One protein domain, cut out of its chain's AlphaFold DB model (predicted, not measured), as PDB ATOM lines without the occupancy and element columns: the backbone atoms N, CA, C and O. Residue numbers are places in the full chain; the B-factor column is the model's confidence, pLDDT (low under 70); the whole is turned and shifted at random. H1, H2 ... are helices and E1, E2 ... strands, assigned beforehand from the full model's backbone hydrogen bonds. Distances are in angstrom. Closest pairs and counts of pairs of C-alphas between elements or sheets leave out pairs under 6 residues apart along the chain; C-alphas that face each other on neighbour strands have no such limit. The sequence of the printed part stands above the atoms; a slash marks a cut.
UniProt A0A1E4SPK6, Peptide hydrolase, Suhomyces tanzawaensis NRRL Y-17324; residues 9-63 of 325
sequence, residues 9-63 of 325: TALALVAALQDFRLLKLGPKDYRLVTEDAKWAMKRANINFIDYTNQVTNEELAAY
ATOM      1  N   THR A   9     160.423  76.688 194.368       54.56
ATOM      2  CA  THR A   9     161.152  76.818 195.642       54.56
ATOM      3  C   THR A   9     162.643  76.507 195.520       54.56
ATOM      4  O   THR A   9     163.450  77.177 196.156       54.56
ATOM      5  N   ALA A  10     163.026  75.541 194.680       52.94
ATOM      6  CA  ALA A  10     164.431  75.221 194.426       52.94
ATOM      7  C   ALA A  10     165.105  76.334 193.611       52.94
ATOM      8  O   ALA A  10     166.220  76.732 193.923       52.94
ATOM      9  N   LEU A  11     164.394  76.907 192.631       52.94
ATOM     10  CA  LEU A  11     164.888  78.057 191.866       52.94
ATOM     11  C   LEU A  11     165.113  79.300 192.748       52.94
ATOM     12  O   LEU A  11     166.119  79.984 192.594       52.94
ATOM     13  N   ALA A  12     164.197  79.578 193.683       54.22
ATOM     14  CA  ALA A  12     164.318  80.707 194.607       54.22
ATOM     15  C   ALA A  12     165.477  80.539 195.608       54.22
ATOM     16  O   ALA A  12     166.156  81.513 195.923       54.22
ATOM     17  N   LEU A  13     165.734  79.310 196.071       54.50
ATOM     18  CA  LEU A  13     166.863  79.002 196.953       54.50
ATOM     19  C   LEU A  13     168.211  79.146 196.227       54.50
ATOM     20  O   LEU A  13     169.137  79.733 196.772       54.50
ATOM     21  N   VAL A  14     168.301  78.675 194.979       54.34
ATOM     22  CA  VAL A  14     169.504  78.834 194.139       54.34
ATOM     23  C   VAL A  14     169.797  80.312 193.863       54.34
ATOM     24  O   VAL A  14     170.953  80.718 193.928       54.34
ATOM     25  N   ALA A  15     168.771  81.132 193.615       56.97
ATOM     26  CA  ALA A  15     168.942  82.576 193.443       56.97
ATOM     27  C   ALA A  15     169.422  83.271 194.732       56.97
ATOM     28  O   ALA A  15     170.295  84.127 194.668       56.97
ATOM     29  N   ALA A  16     168.909  82.872 195.901       59.09
ATOM     30  CA  ALA A  16     169.315  83.440 197.191       59.09
ATOM     31  C   ALA A  16     170.756  83.080 197.606       59.09
ATOM     32  O   ALA A  16     171.344  83.775 198.430       59.09
ATOM     33  N   LEU A  17     171.331  82.004 197.054       64.06
ATOM     34  CA  LEU A  17     172.695  81.556 197.353       64.06
ATOM     35  C   LEU A  17     173.769  82.205 196.465       64.06
ATOM     36  O   LEU A  17     174.945  82.138 196.815       64.06
ATOM     37  N   GLN A  18     173.398  82.865 195.359       67.50
ATOM     38  CA  GLN A  18     174.359  83.542 194.471       67.50
ATOM     39  C   GLN A  18     175.136  84.673 195.164       67.50
ATOM     40  O   GLN A  18     176.274  84.968 194.781       67.50
ATOM     41  N   ASP A  19     174.556  85.265 196.206       75.25
ATOM     42  CA  ASP A  19     175.158  86.367 196.965       75.25
ATOM     43  C   ASP A  19     176.128  85.893 198.058       75.25
ATOM     44  O   ASP A  19     176.794  86.711 198.703       75.25
ATOM     45  N   PHE A  20     176.230  84.577 198.267       84.94
ATOM     46  CA  PHE A  20     177.078  83.992 199.294       84.94
ATOM     47  C   PHE A  20     178.354  83.370 198.726       84.94
ATOM     48  O   PHE A  20     178.428  82.928 197.578       84.94
ATOM     49  N   ARG A  21     179.374  83.335 199.578       89.19
ATOM     50  CA  ARG A  21     180.665  82.694 199.369       89.19
ATOM     51  C   ARG A  21     180.935  81.727 200.503       89.19
ATOM     52  O   ARG A  21     180.789  82.087 201.672       89.19
ATOM     53  N   LEU A  22     181.323  80.504 200.164       90.31
ATOM     54  CA  LEU A  22     181.777  79.508 201.123       90.31
ATOM     55  C   LEU A  22     183.284  79.661 201.305       90.31
ATOM     56  O   LEU A  22     184.069  79.170 200.498       90.31
ATOM     57  N   LEU A  23     183.692  80.335 202.372       91.44
ATOM     58  CA  LEU A  23     185.100  80.507 202.704       91.44
ATOM     59  C   LEU A  23     185.572  79.374 203.602       91.44
ATOM     60  O   LEU A  23     184.894  79.009 204.561       91.44
ATOM     61  N   LYS A  24     186.763  78.858 203.329       90.00
ATOM     62  CA  LYS A  24     187.496  77.949 204.204       90.00
ATOM     63  C   LYS A  24     188.573  78.751 204.924       90.00
ATOM     64  O   LYS A  24     189.398  79.380 204.273       90.00
ATOM     65  N   LEU A  25     188.556  78.731 206.252       89.25
ATOM     66  CA  LEU A  25     189.452  79.496 207.140       89.25
ATOM     67  C   LEU A  25     190.395  78.607 207.955       89.25
ATOM     68  O   LEU A  25     191.200  79.082 208.750       89.25
ATOM     69  N   GLY A  26     190.271  77.299 207.770       84.62
ATOM     70  CA  GLY A  26     191.121  76.293 208.374       84.62
ATOM     71  C   GLY A  26     190.765  74.905 207.850       84.62
ATOM     72  O   GLY A  26     189.760  74.737 207.144       84.62
ATOM     73  N   PRO A  27     191.500  73.862 208.269       79.69
ATOM     74  CA  PRO A  27     191.263  72.490 207.818       79.69
ATOM     75  C   PRO A  27     189.814  72.009 207.985       79.69
ATOM     76  O   PRO A  27     189.346  71.178 207.212       79.69
ATOM     77  N   LYS A  28     189.074  72.549 208.962       78.69
ATOM     78  CA  LYS A  28     187.664  72.212 209.229       78.69
ATOM     79  C   LYS A  28     186.763  73.428 209.484       78.69
ATOM     80  O   LYS A  28     185.631  73.240 209.912       78.69
ATOM     81  N   ASP A  29     187.258  74.648 209.273       82.62
ATOM     82  CA  ASP A  29     186.479  75.878 209.481       82.62
ATOM     83  C   ASP A  29     185.976  76.375 208.126       82.62
ATOM     84  O   ASP A  29     186.769  76.828 207.302       82.62
ATOM     85  N   TYR A  30     184.670  76.242 207.901       85.06
ATOM     86  CA  TYR A  30     183.981  76.751 206.721       85.06
ATOM     87  C   TYR A  30     182.919  77.753 207.155       85.06
ATOM     88  O   TYR A  30     182.169  77.505 208.103       85.06
ATOM     89  N   ARG A  31     182.827  78.875 206.444       86.44
ATOM     90  CA  ARG A  31     181.872  79.943 206.733       86.44
ATOM     91  C   ARG A  31     181.214  80.421 205.459       86.44
ATOM     92  O   ARG A  31     181.888  80.751 204.490       86.44
ATOM     93  N   LEU A  32     179.892  80.492 205.500       87.19
ATOM     94  CA  LEU A  32     179.111  81.132 204.458       87.19
ATOM     95  C   LEU A  32     179.030  82.630 204.766       87.19
ATOM     96  O   LEU A  32     178.556  83.019 205.834       87.19
ATOM     97  N   VAL A  33     179.521  83.469 203.861       87.62
ATOM     98  CA  VAL A  33     179.570  84.931 204.028       87.62
ATOM     99  C   VAL A  33     179.100  85.628 202.757       87.62
ATOM    100  O   VAL A  33     179.056  85.011 201.703       87.62
ATOM    101  N   THR A  34     178.752  86.910 202.824       90.44
ATOM    102  CA  THR A  34     178.505  87.712 201.614       90.44
ATOM    103  C   THR A  34     179.821  88.133 200.955       90.44
ATOM    104  O   THR A  34     180.873  88.128 201.600       90.44
ATOM    105  N   GLU A  35     179.776  88.563 199.692       88.31
ATOM    106  CA  GLU A  35     180.945  89.147 199.008       88.31
ATOM    107  C   GLU A  35     181.541  90.333 199.800       88.31
ATOM    108  O   GLU A  35     182.753  90.405 200.000       88.31
ATOM    109  N   ASP A  36     180.705  91.218 200.349       88.50
ATOM    110  CA  ASP A  36     181.174  92.351 201.162       88.50
ATOM    111  C   ASP A  36     181.904  91.904 202.435       88.50
ATOM    112  O   ASP A  36     182.925  92.487 202.812       88.50
ATOM    113  N   ALA A  37     181.400  90.857 203.097       90.94
ATOM    114  CA  ALA A  37     182.025  90.296 204.289       90.94
ATOM    115  C   ALA A  37     183.364  89.622 203.955       90.94
ATOM    116  O   ALA A  37     184.333  89.816 204.687       90.94
ATOM    117  N   LYS A  38     183.455  88.916 202.822       91.50
ATOM    118  CA  LYS A  38     184.716  88.380 202.288       91.50
ATOM    119  C   LYS A  38     185.765  89.488 202.121       91.50
ATOM    120  O   LYS A  38     186.878  89.367 202.633       91.50
ATOM    121  N   TRP A  39     185.409  90.605 201.485       89.31
ATOM    122  CA  TRP A  39     186.332  91.736 201.322       89.31
ATOM    123  C   TRP A  39     186.655  92.448 202.640       89.31
ATOM    124  O   TRP A  39     187.774  92.926 202.823       89.31
ATOM    125  N   ALA A  40     185.714  92.502 203.586       91.06
ATOM    126  CA  ALA A  40     185.988  93.005 204.931       91.06
ATOM    127  C   ALA A  40     187.007  92.129 205.676       91.06
ATOM    128  O   ALA A  40     187.846  92.661 206.400       91.06
ATOM    129  N   MET A  41     186.974  90.811 205.463       91.81
ATOM    130  CA  MET A  41     187.947  89.872 206.022       91.81
ATOM    131  C   MET A  41     189.339  90.052 205.404       91.81
ATOM    132  O   MET A  41     190.298  90.157 206.165       91.81
ATOM    133  N   LYS A  42     189.460  90.211 204.073       89.00
ATOM    134  CA  LYS A  42     190.753  90.548 203.434       89.00
ATOM    135  C   LYS A  42     191.329  91.861 203.967       89.00
ATOM    136  O   LYS A  42     192.490  91.895 204.346       89.00
ATOM    137  N   ARG A  43     190.515  92.918 204.107       89.19
ATOM    138  CA  ARG A  43     190.952  94.193 204.723       89.19
ATOM    139  C   ARG A  43     191.389  94.058 206.184       89.19
ATOM    140  O   ARG A  43     192.121  94.907 206.679       89.19
ATOM    141  N   ALA A  44     190.930  93.019 206.876       90.88
ATOM    142  CA  ALA A  44     191.345  92.683 208.233       90.88
ATOM    143  C   ALA A  44     192.529  91.694 208.273       90.88
ATOM    144  O   ALA A  44     192.821  91.162 209.344       90.88
ATOM    145  N   ASN A  45     193.188  91.436 207.135       88.44
ATOM    146  CA  ASN A  45     194.265  90.452 206.967       88.44
ATOM    147  C   ASN A  45     193.873  89.042 207.435       88.44
ATOM    148  O   ASN A  45     194.673  88.313 208.020       88.44
ATOM    149  N   ILE A  46     192.613  88.664 207.212       91.00
ATOM    150  CA  ILE A  46     192.137  87.305 207.454       91.00
ATOM    151  C   ILE A  46     192.218  86.537 206.140       91.00
ATOM    152  O   ILE A  46     191.466  86.814 205.204       91.00
ATOM    153  N   ASN A  47     193.108  85.552 206.118       92.44
ATOM    154  CA  ASN A  47     193.345  84.676 204.981       92.44
ATOM    155  C   ASN A  47     192.312  83.540 204.915       92.44
ATOM    156  O   ASN A  47     191.809  83.063 205.940       92.44
ATOM    157  N   PHE A  48     191.953  83.139 203.697       94.38
ATOM    158  CA  PHE A  48     190.967  82.093 203.432       94.38
ATOM    159  C   PHE A  48     191.095  81.557 202.002       94.38
ATOM    160  O   PHE A  48     191.578  82.244 201.107       94.38
ATOM    161  N   ILE A  49     190.556  80.357 201.778       94.88
ATOM    162  CA  ILE A  49     190.261  79.850 200.432       94.88
ATOM    163  C   ILE A  49     188.789  80.117 200.150       94.88
ATOM    164  O   ILE A  49     187.927  79.682 200.918       94.88
ATOM    165  N   ASP A  50     188.477  80.798 199.055       94.62
ATOM    166  CA  ASP A  50     187.112  80.869 198.552       94.62
ATOM    167  C   ASP A  50     186.778  79.553 197.837       94.62
ATOM    168  O   ASP A  50     187.173  79.277 196.704       94.62
ATOM    169  N   TYR A  51     186.059  78.701 198.559       91.00
ATOM    170  CA  TYR A  51     185.729  77.336 198.174       91.00
ATOM    171  C   TYR A  51     184.371  77.243 197.461       91.00
ATOM    172  O   TYR A  51     183.877  76.146 197.205       91.00
ATOM    173  N   THR A  52     183.750  78.383 197.136       90.00
ATOM    174  CA  THR A  52     182.379  78.460 196.600       90.00
ATOM    175  C   THR A  52     182.202  77.625 195.338       90.00
ATOM    176  O   THR A  52     181.253  76.855 195.235       90.00
ATOM    177  N   ASN A  53     183.151  77.715 194.405       88.56
ATOM    178  CA  ASN A  53     183.084  77.003 193.125       88.56
ATOM    179  C   ASN A  53     183.536  75.534 193.213       88.56
ATOM    180  O   ASN A  53     183.596  74.848 192.197       88.56
ATOM    181  N   GLN A  54     183.872  75.056 194.414       86.94
ATOM    182  CA  GLN A  54     184.349  73.693 194.659       86.94
ATOM    183  C   GLN A  54     183.263  72.777 195.231       86.94
ATOM    184  O   GLN A  54     183.531  71.611 195.526       86.94
ATOM    185  N   VAL A  55     182.053  73.309 195.400       81.44
ATOM    186  CA  VAL A  55     180.865  72.599 195.871       81.44
ATOM    187  C   VAL A  55     179.698  72.859 194.922       81.44
ATOM    188  O   VAL A  55     179.625  73.889 194.254       81.44
ATOM    189  N   THR A  56     178.773  71.914 194.852       77.81
ATOM    190  CA  THR A  56     177.507  72.078 194.126       77.81
ATOM    191  C   THR A  56     176.574  73.050 194.851       77.81
ATOM    192  O   THR A  56     176.695  73.266 196.057       77.81
ATOM    193  N   ASN A  57     175.585  73.608 194.143       71.31
ATOM    194  CA  ASN A  57     174.563  74.454 194.771       71.31
ATOM    195  C   ASN A  57     173.761  73.685 195.833       71.31
ATOM    196  O   ASN A  57     173.353  74.263 196.836       71.31
ATOM    197  N   GLU A  58     173.543  72.384 195.630       69.12
ATOM    198  CA  GLU A  58     172.899  71.505 196.603       69.12
ATOM    199  C   GLU A  58     173.752  71.323 197.865       69.12
ATOM    200  O   GLU A  58     173.222  71.364 198.975       69.12
ATOM    201  N   GLU A  59     175.068  71.150 197.715       72.06
ATOM    202  CA  GLU A  59     175.998  71.097 198.847       72.06
ATOM    203  C   GLU A  59     176.079  72.442 199.564       72.06
ATOM    204  O   GLU A  59     176.038  72.466 200.791       72.06
ATOM    205  N   LEU A  60     176.114  73.551 198.821       69.88
ATOM    206  CA  LEU A  60     176.101  74.907 199.366       69.88
ATOM    207  C   LEU A  60     174.820  75.178 200.168       69.88
ATOM    208  O   LEU A  60     174.889  75.683 201.283       69.88
ATOM    209  N   ALA A  61     173.659  74.771 199.647       65.88
ATOM    210  CA  ALA A  61     172.368  74.866 200.332       65.88
ATOM    211  C   ALA A  61     172.281  73.986 201.590       65.88
ATOM    212  O   ALA A  61     171.473  74.259 202.478       65.88
ATOM    213  N   ALA A  62     173.093  72.925 201.669       65.19
ATOM    214  CA  ALA A  62     173.202  72.072 202.847       65.19
ATOM    215  C   ALA A  62     174.086  72.680 203.954       65.19
ATOM    216  O   ALA A  62     174.050  72.185 205.085       65.19
ATOM    217  N   TYR A  63     174.847  73.747 203.668       62.28
ATOM    218  CA  TYR A  63     175.492  74.561 204.699       62.28
ATOM    219  C   TYR A  63     174.447  75.466 205.359       62.28
ATOM    220  O   TYR A  63     174.252  76.623 204.998       62.28
TER     221      TYR A  63
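What this domain is: This is residues 9 to 63 of the 325 residues of the protein "Peptide hydrolase" of Suhomyces tanzawaensis NRRL Y-17324 (UniProt A0A1E4SPK6). A small hairpin of two strands, E1 and E2, makes the middle of an elongated model; helix H1 reaches away from it toward one end of the long axis, and helix H2 folds back beside the hairpin. After H2 a long stretch, residues 44 to 56, returns past E1, where residues 49 to 50 pair with it, to the short helix H3, which packs on H1. The printed part has 55 residues, with three named helices and two named strands in the order H1, E1, E2, H2, H3 along the chain; the sheet, E1 - E2, is antiparallel and the class is mixed, helices and strands. It is only just compact, close to loose, with a radius of gyration of the C-alphas of 11.7 A and spans of 37 by 23 by 14 A.

How they stand to each other: Start at H1, residues 9 to 17, which touches H3, residues 57 to 61; their closest C-alphas, of Val 14 and Asn 57, are 6.7 A apart. Next find the hairpin of E1, residues 20 to 26, and E2, residues 29 to 34, antiparallel at 152 degrees, with N 21 and O 33 at 2.7 A and N 31 and O 23 at 2.8 A, within hydrogen-bond range. Residues 23 to 24 of E1 also pair antiparallel with residues 49 to 50. H2, residues 35 to 43, is near E2; its closest C-alpha to E1 is that of Glu 35, 6.5 A from that of Phe 20. H1 and H2 are apart. In H1, H2 and H3 every O i to N i+4 pair is within hydrogen-bond range.

Where its parts are: Find C-alpha 9 at (161.152, 76.818, 195.642); from there H1 runs 12.6 A. E1 runs 18.4 A from C-alpha 20 at (177.078, 83.992, 199.294), and E2 16.3 A. H2 runs 12.6 A, and H3 ends at C-alpha 61, (172.368, 74.866, 200.332).

The domain as a whole: The C-alphas farthest apart, of Thr 9 and Asn 45, are 37.6 A apart. The printed part has no cut; the link from H2 to H3 is long. Look for pLDDT under 70 at residues 9 to 18, 58 and 60 to 63.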